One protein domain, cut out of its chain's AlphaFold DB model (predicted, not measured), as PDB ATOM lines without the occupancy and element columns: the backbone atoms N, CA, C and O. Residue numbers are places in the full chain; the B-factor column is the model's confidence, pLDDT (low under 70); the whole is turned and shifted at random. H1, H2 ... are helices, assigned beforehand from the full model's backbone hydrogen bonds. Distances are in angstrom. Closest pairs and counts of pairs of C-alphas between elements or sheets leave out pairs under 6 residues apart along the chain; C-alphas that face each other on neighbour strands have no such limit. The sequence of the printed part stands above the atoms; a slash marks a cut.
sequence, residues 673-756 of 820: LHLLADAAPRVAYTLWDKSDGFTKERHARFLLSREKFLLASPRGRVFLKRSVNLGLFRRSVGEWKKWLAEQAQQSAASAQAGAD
ATOM      1  N   LEU A 673     156.905 132.091 107.104       93.00
ATOM      2  CA  LEU A 673     156.645 131.241 108.279       93.00
ATOM      3  C   LEU A 673     157.844 130.382 108.728       93.00
ATOM      4  O   LEU A 673     158.132 130.291 109.916       93.00
ATOM      5  N   HIS A 674     158.571 129.778 107.787       91.62
ATOM      6  CA  HIS A 674     159.805 129.034 108.070       91.62
ATOM      7  C   HIS A 674     160.934 129.879 108.704       91.62
ATOM      8  O   HIS A 674     161.634 129.385 109.580       91.62
ATOM      9  N   LEU A 675     161.102 131.142 108.298       92.38
ATOM     10  CA  LEU A 675     162.085 132.070 108.873       92.38
ATOM     11  C   LEU A 675     161.590 132.601 110.219       92.38
ATOM     12  O   LEU A 675     162.378 132.743 111.148       92.38
ATOM     13  N   LEU A 676     160.280 132.833 110.352       92.69
ATOM     14  CA  LEU A 676     159.659 133.219 111.619       92.69
ATOM     15  C   LEU A 676     159.834 132.129 112.683       92.69
ATOM     16  O   LEU A 676     160.193 132.437 113.812       92.69
ATOM     17  N   ALA A 677     159.636 130.857 112.333       92.12
ATOM     18  CA  ALA A 677     159.794 129.741 113.267       92.12
ATOM     19  C   ALA A 677     161.225 129.611 113.825       92.12
ATOM     20  O   ALA A 677     161.410 129.119 114.937       92.12
ATOM     21  N   ASP A 678     162.226 130.058 113.064       91.06
ATOM     22  CA  ASP A 678     163.627 130.060 113.478       91.06
ATOM     23  C   ASP A 678     164.008 131.338 114.251       91.06
ATOM     24  O   ASP A 678     164.462 131.284 115.399       91.06
ATOM     25  N   ALA A 679     163.772 132.503 113.642       88.06
ATOM     26  CA  ALA A 679     164.256 133.788 114.137       88.06
ATOM     27  C   ALA A 679     163.300 134.487 115.120       88.06
ATOM     28  O   ALA A 679     163.755 135.230 115.986       88.06
ATOM     29  N   ALA A 680     161.990 134.262 115.007       90.56
ATOM     30  CA  ALA A 680     160.951 134.960 115.766       90.56
ATOM     31  C   ALA A 680     159.853 133.991 116.259       90.56
ATOM     32  O   ALA A 680     158.680 134.122 115.887       90.56
ATOM     33  N   PRO A 681     160.205 133.005 117.112       89.81
ATOM     34  CA  PRO A 681     159.323 131.891 117.448       89.81
ATOM     35  C   PRO A 681     158.000 132.345 118.070       89.81
ATOM     36  O   PRO A 681     156.965 131.778 117.743       89.81
ATOM     37  N   ARG A 682     157.996 133.403 118.897       90.00
ATOM     38  CA  ARG A 682     156.768 133.953 119.500       90.00
ATOM     39  C   ARG A 682     155.718 134.296 118.441       90.00
ATOM     40  O   ARG A 682     154.570 133.896 118.574       90.00
ATOM     41  N   VAL A 683     156.130 134.987 117.380       94.31
ATOM     42  CA  VAL A 683     155.246 135.394 116.279       94.31
ATOM     43  C   VAL A 683     154.808 134.181 115.451       94.31
ATOM     44  O   VAL A 683     153.666 134.113 115.006       94.31
ATOM     45  N   ALA A 684     155.683 133.189 115.269       94.56
ATOM     46  CA  ALA A 684     155.326 131.949 114.581       94.56
ATOM     47  C   ALA A 684     154.290 131.120 115.363       94.56
ATOM     48  O   ALA A 684     153.350 130.596 114.765       94.56
ATOM     49  N   TYR A 685     154.432 131.023 116.690       93.56
ATOM     50  CA  TYR A 685     153.470 130.340 117.557       93.56
ATOM     51  C   TYR A 685     152.112 131.040 117.551       93.56
ATOM     52  O   TYR A 685     151.098 130.366 117.393       93.56
ATOM     53  N   THR A 686     152.073 132.371 117.659       93.88
ATOM     54  CA  THR A 686     150.806 133.121 117.643       93.88
ATOM     55  C   THR A 686     150.116 133.041 116.283       93.88
ATOM     56  O   THR A 686     148.910 132.814 116.222       93.88
ATOM     57  N   LEU A 687     150.874 133.129 115.185       95.12
ATOM     58  CA  LEU A 687     150.355 132.927 113.832       95.12
ATOM     59  C   LEU A 687     149.770 131.520 113.653       95.12
ATOM     60  O   LEU A 687     148.696 131.368 113.068       95.12
ATOM     61  N   TRP A 688     150.461 130.493 114.157       93.56
ATOM     62  CA  TRP A 688     149.957 129.123 114.139       93.56
ATOM     63  C   TRP A 688     148.673 128.998 114.950       93.56
ATOM     64  O   TRP A 688     147.686 128.506 114.418       93.56
ATOM     65  N   ASP A 689     148.666 129.466 116.198       91.75
ATOM     66  CA  ASP A 689     147.526 129.355 117.110       91.75
ATOM     67  C   ASP A 689     146.252 129.963 116.511       91.75
ATOM     68  O   ASP A 689     145.232 129.277 116.399       91.75
ATOM     69  N   LYS A 690     146.354 131.200 116.005       91.56
ATOM     70  CA  LYS A 690     145.234 131.976 115.447       91.56
ATOM     71  C   LYS A 690     144.804 131.566 114.037       91.56
ATOM     72  O   LYS A 690     143.808 132.080 113.533       91.56
ATOM     73  N   SER A 691     145.516 130.640 113.398       91.56
ATOM     74  CA  SER A 691     145.101 130.072 112.113       91.56
ATOM     75  C   SER A 691     143.985 129.040 112.301       91.56
ATOM     76  O   SER A 691     144.036 128.193 113.198       91.56
ATOM     77  N   ASP A 692     142.995 129.057 111.411       89.44
ATOM     78  CA  ASP A 692     141.958 128.028 111.352       89.44
ATOM     79  C   ASP A 692     142.530 126.686 110.853       89.44
ATOM     80  O   ASP A 692     143.645 126.607 110.330       89.44
ATOM     81  N   GLY A 693     141.769 125.599 111.017       88.12
ATOM     82  CA  GLY A 693     142.231 124.251 110.665       88.12
ATOM     83  C   GLY A 693     142.664 124.117 109.199       88.12
ATOM     84  O   GLY A 693     143.671 123.468 108.911       88.12
ATOM     85  N   PHE A 694     141.960 124.784 108.277       90.00
ATOM     86  CA  PHE A 694     142.315 124.786 106.859       90.00
ATOM     87  C   PHE A 694     143.634 125.527 106.602       90.00
ATOM     88  O   PHE A 694     144.518 125.009 105.911       90.00
ATOM     89  N   THR A 695     143.824 126.706 107.200       92.50
ATOM     90  CA  THR A 695     145.074 127.458 107.041       92.50
ATOM     91  C   THR A 695     146.251 126.767 107.729       92.50
ATOM     92  O   THR A 695     147.343 126.738 107.161       92.50
ATOM     93  N   LYS A 696     146.043 126.096 108.872       93.62
ATOM     94  CA  LYS A 696     147.051 125.219 109.503       93.62
ATOM     95  C   LYS A 696     147.497 124.103 108.560       93.62
ATOM     96  O   LYS A 696     148.692 123.838 108.440       93.62
ATOM     97  N   GLU A 697     146.569 123.486 107.835       93.31
ATOM     98  CA  GLU A 697     146.881 122.467 106.826       93.31
ATOM     99  C   GLU A 697     147.713 123.047 105.669       93.31
ATOM    100  O   GLU A 697     148.672 122.434 105.193       93.31
ATOM    101  N   ARG A 698     147.383 124.267 105.227       93.00
ATOM    102  CA  ARG A 698     148.142 125.003 104.205       93.00
ATOM    103  C   ARG A 698     149.553 125.362 104.689       93.00
ATOM    104  O   ARG A 698     150.513 125.201 103.935       93.00
ATOM    105  N   HIS A 699     149.691 125.804 105.938       94.25
ATOM    106  CA  HIS A 699     150.974 126.061 106.592       94.25
ATOM    107  C   HIS A 699     151.814 124.786 106.702       94.25
ATOM    108  O   HIS A 699     152.987 124.803 106.339       94.25
ATOM    109  N   ALA A 700     151.226 123.663 107.120       93.19
ATOM    110  CA  ALA A 700     151.925 122.385 107.219       93.19
ATOM    111  C   ALA A 700     152.471 121.923 105.855       93.19
ATOM    112  O   ALA A 700     153.651 121.587 105.750       93.19
ATOM    113  N   ARG A 701     151.666 122.000 104.782       93.50
ATOM    114  CA  ARG A 701     152.137 121.716 103.409       93.50
ATOM    115  C   ARG A 701     153.294 122.613 102.986       93.50
ATOM    116  O   ARG A 701     154.257 122.141 102.390       93.50
ATOM    117  N   PHE A 702     153.202 123.900 103.297       92.75
ATOM    118  CA  PHE A 702     154.260 124.852 102.994       92.75
ATOM    119  C   PHE A 702     155.562 124.510 103.736       92.75
ATOM    120  O   PHE A 702     156.631 124.483 103.126       92.75
ATOM    121  N   LEU A 703     155.474 124.168 105.024       93.31
ATOM    122  CA  LEU A 703     156.627 123.812 105.855       93.31
ATOM    123  C   LEU A 703     157.261 122.469 105.472       93.31
ATOM    124  O   LEU A 703     158.472 122.333 105.624       93.31
ATOM    125  N   LEU A 704     156.503 121.515 104.909       91.25
ATOM    126  CA  LEU A 704     157.058 120.260 104.376       91.25
ATOM    127  C   LEU A 704     158.170 120.508 103.351       91.25
ATOM    128  O   LEU A 704     159.201 119.845 103.391       91.25
ATOM    129  N   SER A 705     158.000 121.501 102.472       90.50
ATOM    130  CA  SER A 705     159.010 121.832 101.456       90.50
ATOM    131  C   SER A 705     160.320 122.389 102.040       90.50
ATOM    132  O   SER A 705     161.352 122.371 101.377       90.50
ATOM    133  N   ARG A 706     160.295 122.865 103.293       92.25
ATOM    134  CA  ARG A 706     161.406 123.555 103.978       92.25
ATOM    135  C   ARG A 706     161.815 122.859 105.276       92.25
ATOM    136  O   ARG A 706     162.487 123.442 106.122       92.25
ATOM    137  N   GLU A 707     161.435 121.597 105.429       90.56
ATOM    138  CA  GLU A 707     161.680 120.824 106.641       90.56
ATOM    139  C   GLU A 707     163.171 120.709 106.969       90.56
ATOM    140  O   GLU A 707     163.554 120.899 108.119       90.56
ATOM    141  N   LYS A 708     164.025 120.453 105.966       91.88
ATOM    142  CA  LYS A 708     165.479 120.316 106.173       91.88
ATOM    143  C   LYS A 708     166.084 121.556 106.841       91.88
ATOM    144  O   LYS A 708     166.900 121.417 107.745       91.88
ATOM    145  N   PHE A 709     165.643 122.747 106.432       92.62
ATOM    146  CA  PHE A 709     166.065 124.019 107.027       92.62
ATOM    147  C   PHE A 709     165.630 124.121 108.497       92.62
ATOM    148  O   PHE A 709     166.439 124.392 109.378       92.62
ATOM    149  N   LEU A 710     164.363 123.819 108.785       90.69
ATOM    150  CA  LEU A 710     163.815 123.906 110.141       90.69
ATOM    151  C   LEU A 710     164.377 122.847 111.093       90.69
ATOM    152  O   LEU A 710     164.513 123.118 112.282       90.69
ATOM    153  N   LEU A 711     164.721 121.659 110.587       91.00
ATOM    154  CA  LEU A 711     165.374 120.613 111.371       91.00
ATOM    155  C   LEU A 711     166.825 120.961 111.730       91.00
ATOM    156  O   LEU A 711     167.326 120.472 112.742       91.00
ATOM    157  N   ALA A 712     167.490 121.805 110.938       92.19
ATOM    158  CA  ALA A 712     168.819 122.310 111.273       92.19
ATOM    159  C   ALA A 712     168.767 123.323 112.433       92.19
ATOM    160  O   ALA A 712     169.660 123.339 113.278       92.19
ATOM    161  N   SER A 713     167.694 124.117 112.531       92.62
ATOM    162  CA  SER A 713     167.495 125.068 113.631       92.62
ATOM    163  C   SER A 713     167.019 124.385 114.927       92.62
ATOM    164  O   SER A 713     166.027 123.650 114.920       92.62
ATOM    165  N   PRO A 714     167.634 124.656 116.098       90.44
ATOM    166  CA  PRO A 714     167.107 124.211 117.390       90.44
ATOM    167  C   PRO A 714     165.668 124.677 117.650       90.44
ATOM    168  O   PRO A 714     164.847 123.887 118.111       90.44
ATOM    169  N   ARG A 715     165.348 125.932 117.316       90.19
ATOM    170  CA  ARG A 715     164.018 126.525 117.538       90.19
ATOM    171  C   ARG A 715     163.005 126.014 116.517       90.19
ATOM    172  O   ARG A 715     161.904 125.616 116.899       90.19
ATOM    173  N   GLY A 716     163.418 125.911 115.253       89.62
ATOM    174  CA  GLY A 716     162.613 125.327 114.180       89.62
ATOM    175  C   GLY A 716     162.210 123.878 114.470       89.62
ATOM    176  O   GLY A 716     161.044 123.519 114.301       89.62
ATOM    177  N   ARG A 717     163.129 123.060 115.010       90.94
ATOM    178  CA  ARG A 717     162.836 121.685 115.460       90.94
ATOM    179  C   ARG A 717     161.730 121.633 116.503       90.94
ATOM    180  O   ARG A 717     160.825 120.803 116.396       90.94
ATOM    181  N   VAL A 718     161.797 122.504 117.510       91.06
ATOM    182  CA  VAL A 718     160.785 122.557 118.573       91.06
ATOM    183  C   VAL A 718     159.435 122.977 117.997       91.06
ATOM    184  O   VAL A 718     158.442 122.312 118.279       91.06
ATOM    185  N   PHE A 719     159.397 123.993 117.132       91.38
ATOM    186  CA  PHE A 719     158.166 124.440 116.474       91.38
ATOM    187  C   PHE A 719     157.518 123.325 115.633       91.38
ATOM    188  O   PHE A 719     156.326 123.035 115.778       91.38
ATOM    189  N   LEU A 720     158.314 122.626 114.813       90.62
ATOM    190  CA  LEU A 720     157.837 121.505 113.998       90.62
ATOM    191  C   LEU A 720     157.305 120.341 114.834       90.62
ATOM    192  O   LEU A 720     156.350 119.688 114.416       90.62
ATOM    193  N   LYS A 721     157.913 120.063 115.992       86.56
ATOM    194  CA  LYS A 721     157.513 118.952 116.862       86.56
ATOM    195  C   LYS A 721     156.303 119.301 117.730       86.56
ATOM    196  O   LYS A 721     155.381 118.499 117.814       86.56
ATOM    197  N   ARG A 722     156.323 120.464 118.386       84.88
ATOM    198  CA  ARG A 722     155.351 120.854 119.420       84.88
ATOM    199  C   ARG A 722     154.068 121.439 118.833       84.88
ATOM    200  O   ARG A 722     153.001 121.118 119.333       84.88
ATOM    201  N   SER A 723     154.162 122.258 117.785       86.12
ATOM    202  CA  SER A 723     152.991 122.953 117.227       86.12
ATOM    203  C   SER A 723     152.454 122.310 115.963       86.12
ATOM    204  O   SER A 723     151.242 122.173 115.821       86.12
ATOM    205  N   VAL A 724     153.337 121.905 115.047       88.50
ATOM    206  CA  VAL A 724     152.909 121.398 113.733       88.50
ATOM    207  C   VAL A 724     152.787 119.879 113.705       88.50
ATOM    208  O   VAL A 724     151.944 119.367 112.986       88.50
ATOM    209  N   ASN A 725     153.617 119.142 114.446       90.25
ATOM    210  CA  ASN A 725     153.766 117.685 114.348       90.25
ATOM    211  C   ASN A 725     153.865 117.192 112.888       90.25
ATOM    212  O   ASN A 725     153.081 116.373 112.399       90.25
ATOM    213  N   LEU A 726     154.857 117.727 112.170       87.88
ATOM    214  CA  LEU A 726     155.014 117.521 110.727       87.88
ATOM    215  C   LEU A 726     155.217 116.040 110.340       87.88
ATOM    216  O   LEU A 726     154.828 115.615 109.252       87.88
ATOM    217  N   GLY A 727     155.785 115.237 111.247       86.69
ATOM    218  CA  GLY A 727     155.954 113.796 111.060       86.69
ATOM    219  C   GLY A 727     154.626 113.038 110.998       86.69
ATOM    220  O   GLY A 727     154.483 112.145 110.163       86.69
ATOM    221  N   LEU A 728     153.644 113.415 111.827       89.88
ATOM    222  CA  LEU A 728     152.291 112.857 111.770       89.88
ATOM    223  C   LEU A 728     151.557 113.334 110.512       89.88
ATOM    224  O   LEU A 728     150.956 112.519 109.817       89.88
ATOM    225  N   PHE A 729     151.695 114.618 110.163       91.25
ATOM    226  CA  PHE A 729     151.098 115.185 108.950       91.25
ATOM    227  C   PHE A 729     151.548 114.467 107.666       91.25
ATOM    228  O   PHE A 729     150.726 114.212 106.790       91.25
ATOM    229  N   ARG A 730     152.834 114.087 107.567       91.12
ATOM    230  CA  ARG A 730     153.365 113.305 106.433       91.12
ATOM    231  C   ARG A 730     152.743 111.910 106.334       91.12
ATOM    232  O   ARG A 730     152.558 111.412 105.229       91.12
ATOM    233  N   ARG A 731     152.486 111.263 107.473       92.12
ATOM    234  CA  ARG A 731     151.983 109.882 107.534       92.12
ATOM    235  C   ARG A 731     150.487 109.816 107.258       92.12
ATOM    236  O   ARG A 731     150.054 109.019 106.436       92.12
ATOM    237  N   SER A 732     149.709 110.643 107.951       92.12
ATOM    238  CA  SER A 732     148.255 110.669 107.837       92.12
ATOM    239  C   SER A 732     147.720 112.049 108.191       92.12
ATOM    240  O   SER A 732     147.702 112.462 109.352       92.12
ATOM    241  N   VAL A 733     147.204 112.754 107.182       91.69
ATOM    242  CA  VAL A 733     146.517 114.038 107.382       91.69
ATOM    243  C   VAL A 733     145.260 113.856 108.247       91.69
ATOM    244  O   VAL A 733     144.904 114.752 109.008       91.69
ATOM    245  N   GLY A 734     144.600 112.693 108.174       90.19
ATOM    246  CA  GLY A 734     143.408 112.386 108.970       90.19
ATOM    247  C   GLY A 734     143.703 112.257 110.465       90.19
ATOM    248  O   GLY A 734     143.021 112.874 111.280       90.19
ATOM    249  N   GLU A 735     144.746 111.508 110.833       91.56
ATOM    250  CA  GLU A 735     145.185 111.394 112.235       91.56
ATOM    251  C   GLU A 735     145.746 112.714 112.758       91.56
ATOM    252  O   GLU A 735     145.495 113.092 113.899       91.56
ATOM    253  N   TRP A 736     146.437 113.466 111.902       94.44
ATOM    254  CA  TRP A 736     146.934 114.790 112.246       94.44
ATOM    255  C   TRP A 736     145.815 115.782 112.590       94.44
ATOM    256  O   TRP A 736     145.936 116.539 113.554       94.44
ATOM    257  N   LYS A 737     144.695 115.753 111.856       92.50
ATOM    258  CA  LYS A 737     143.511 116.568 112.177       92.50
ATOM    259  C   LYS A 737     142.906 116.203 113.533       92.50
ATOM    260  O   LYS A 737     142.524 117.106 114.273       92.50
ATOM    261  N   LYS A 738     142.851 114.909 113.872       91.94
ATOM    262  CA  LYS A 738     142.395 114.446 115.196       91.94
ATOM    263  C   LYS A 738     143.324 114.945 116.302       91.94
ATOM    264  O   LYS A 738     142.855 115.554 117.254       91.94
ATOM    265  N   TRP A 739     144.634 114.799 116.108       92.81
ATOM    266  CA  TRP A 739     145.646 115.312 117.034       92.81
ATOM    267  C   TRP A 739     145.529 116.830 117.256       92.81
ATOM    268  O   TRP A 739     145.614 117.300 118.388       92.81
ATOM    269  N   LEU A 740     145.282 117.614 116.199       91.00
ATOM    270  CA  LEU A 740     145.043 119.055 116.334       91.00
ATOM    271  C   LEU A 740     143.787 119.376 117.150       91.00
ATOM    272  O   LEU A 740     143.804 120.321 117.938       91.00
ATOM    273  N   ALA A 741     142.705 118.621 116.955       88.69
ATOM    274  CA  ALA A 741     141.475 118.800 117.720       88.69
ATOM    275  C   ALA A 741     141.691 118.478 119.209       88.69
ATOM    276  O   ALA A 741     141.252 119.242 120.066       88.69
ATOM    277  N   GLU A 742     142.433 117.411 119.517       90.00
ATOM    278  CA  GLU A 742     142.822 117.053 120.889       90.00
ATOM    279  C   GLU A 742     143.680 118.146 121.544       90.00
ATOM    280  O   GLU A 742     143.443 118.513 122.693       90.00
ATOM    281  N   GLN A 743     144.643 118.719 120.810       85.81
ATOM    282  CA  GLN A 743     145.449 119.847 121.295       85.81
ATOM    283  C   GLN A 743     144.589 121.080 121.602       85.81
ATOM    284  O   GLN A 743     144.758 121.694 122.653       85.81
ATOM    285  N   ALA A 744     143.637 121.415 120.726       83.62
ATOM    286  CA  ALA A 744     142.727 122.537 120.943       83.62
ATOM    287  C   ALA A 744     141.843 122.330 122.189       83.62
ATOM    288  O   ALA A 744     141.669 123.250 122.990       83.62
ATOM    289  N   GLN A 745     141.338 121.109 122.397       84.69
ATOM    290  CA  GLN A 745     140.564 120.750 123.591       84.69
ATOM    291  C   GLN A 745     141.398 120.850 124.872       84.69
ATOM    292  O   GLN A 745     140.922 121.396 125.865       84.69
ATOM    293  N   GLN A 746     142.650 120.384 124.849       82.56
ATOM    294  CA  GLN A 746     143.563 120.504 125.990       82.56
ATOM    295  C   GLN A 746     143.851 121.969 126.333       82.56
ATOM    296  O   GLN A 746     143.788 122.335 127.505       82.56
ATOM    297  N   SER A 747     144.095 122.819 125.327       79.75
ATOM    298  CA  SER A 747     144.301 124.255 125.554       79.75
ATOM    299  C   SER A 747     143.057 124.953 126.111       79.75
ATOM    300  O   SER A 747     143.172 125.777 127.017       79.75
ATOM    301  N   ALA A 748     141.864 124.589 125.627       78.44
ATOM    302  CA  ALA A 748     140.605 125.137 126.126       78.44
ATOM    303  C   ALA A 748     140.340 124.713 127.579       78.44
ATOM    304  O   ALA A 748     139.976 125.547 128.401       78.44
ATOM    305  N   ALA A 749     140.601 123.447 127.920       78.88
ATOM    306  CA  ALA A 749     140.467 122.943 129.285       78.88
ATOM    307  C   ALA A 749     141.436 123.633 130.262       78.88
ATOM    308  O   ALA A 749     141.036 123.989 131.367       78.88
ATOM    309  N   SER A 750     142.688 123.877 129.853       76.19
ATOM    310  CA  SER A 750     143.643 124.629 130.681       76.19
ATOM    311  C   SER A 750     143.262 126.101 130.850       76.19
ATOM    312  O   SER A 750     143.443 126.654 131.930       76.19
ATOM    313  N   ALA A 751     142.714 126.733 129.805       73.06
ATOM    314  CA  ALA A 751     142.265 128.121 129.874       73.06
ATOM    315  C   ALA A 751     141.042 128.274 130.790       73.06
ATOM    316  O   ALA A 751     140.985 129.220 131.572       73.06
ATOM    317  N   GLN A 752     140.106 127.320 130.741       72.25
ATOM    318  CA  GLN A 752     138.938 127.307 131.619       72.25
ATOM    319  C   GLN A 752     139.334 127.105 133.087       72.25
ATOM    320  O   GLN A 752     138.881 127.860 133.935       72.25
ATOM    321  N   ALA A 753     140.243 126.169 133.381       70.62
ATOM    322  CA  ALA A 753     140.739 125.960 134.744       70.62
ATOM    323  C   ALA A 753     141.406 127.222 135.328       70.62
ATOM    324  O   ALA A 753     141.160 127.577 136.477       70.62
ATOM    325  N   GLY A 754     142.192 127.948 134.521       67.06
ATOM    326  CA  GLY A 754     142.784 129.222 134.941       67.06
ATOM    327  C   GLY A 754     141.760 130.350 135.127       67.06
ATOM    328  O   GLY A 754     141.919 131.188 136.014       67.06
ATOM    329  N   ALA A 755     140.696 130.379 134.317       63.50
ATOM    330  CA  ALA A 755     139.606 131.343 134.461       63.50
ATOM    331  C   ALA A 755     138.768 131.077 135.722       63.50
ATOM    332  O   ALA A 755     138.435 132.025 136.434       63.50
ATOM    333  N   ASP A 756     138.492 129.808 136.024       66.62
ATOM    334  CA  ASP A 756     137.758 129.384 137.218       66.62
ATOM    335  C   ASP A 756     138.553 129.709 138.500       66.62
ATOM    336  O   ASP A 756     137.983 130.231 139.461       66.62
TER     337      ASP A 756
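What this domain is: This is residues 673 to 756 of the 820 residues of the protein "Nucleolar protein 9" of Ceraceosorus guamensis (UniProt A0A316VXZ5). Six short helices, H1 to H6, make a compact body, and the long helix H7 starts at a corner with H6 and runs out of that body, its residues 745 to 756 sticking out as an arm. Within the body H2 and H5 lie side by side and H1 packs on both, while H4 turns a corner into H5. The printed part has 84 residues with seven named helices, H1 to H7 in order along the chain, and no named strand; its class is all helix. The whole is compact, with a radius of gyration of the C-alphas of 13.1 A, and spans 42 by 28 by 19 A, the arm making the length.

Where its parts are: H1, residues 673 to 679, begins at C-alpha 673 at (156.645, 131.241, 108.279). H2, residues 681 to 690, is 14.2 A long from first to last C-alpha. H3, residues 693 to 704, measures 16.6 A, and the six-residue H4 is residues 707 to 712. H5, residues 714 to 724, is 14.9 A long and begins at C-alpha 714 at (167.107, 124.211, 117.390). H6 is residues 726 to 731. H7, residues 733 to 756, is the longest helix at 34.7 A and ends at C-alpha 756 at (137.758, 129.384, 137.218).

How they stand to each other: H1 and H2 form a helical hairpin and touch, closest at the C-alphas of Ala 677 and Ala 684, 5.2 A apart; their shallow tilt of 33 degrees is only just short of steep. H1 touches H5 at a steep tilt of 41 degrees, opposite ways, with the closest C-alphas, those of Asp 678 and Gly 716, 4.9 A apart. H2 touches H5 at a shallow tilt of 10 degrees, the same way, closest at the C-alphas of Pro 681 and Arg 715, 7.1 A apart. H1 and H4 only just touch, with 3 pairs of C-alphas within 8 A, closest at His 674 and Leu 710, 6.8 A. H4 and H5 touch only at the corner, closest at the C-alphas of Leu 710 and Gly 716, 4.4 A apart. H3 only just touches H6, with 3 pairs within 8 A, its residues 700 to 704 alone taking part; the closest C-alphas are those of Ala 700 and Leu 726, 6.7 A apart, and the lines are about perpendicular at 86 degrees. H6 and H7 touch only at the corner, closest at the C-alphas of Phe 729 and Trp 736, 5.3 A apart. H5 and H7 are apart. Every O i to N i+4 pair is within hydrogen-bond range in H2, H3, H4, H6 and H7; in H1 it is 2 of 3 and in H5 6 of 7.

The domain as a whole: The C-alphas of Lys 708 and Asp 756 are the two farthest apart, at 42.6 A. Without residues 745 to 756, which stand free, the body spans 29 by 24 by 17 A. The printed part has no cut, and the six links between successive helices are tight. The mean pLDDT of the printed part is 88.7, and residues 754 to 756 are under 70.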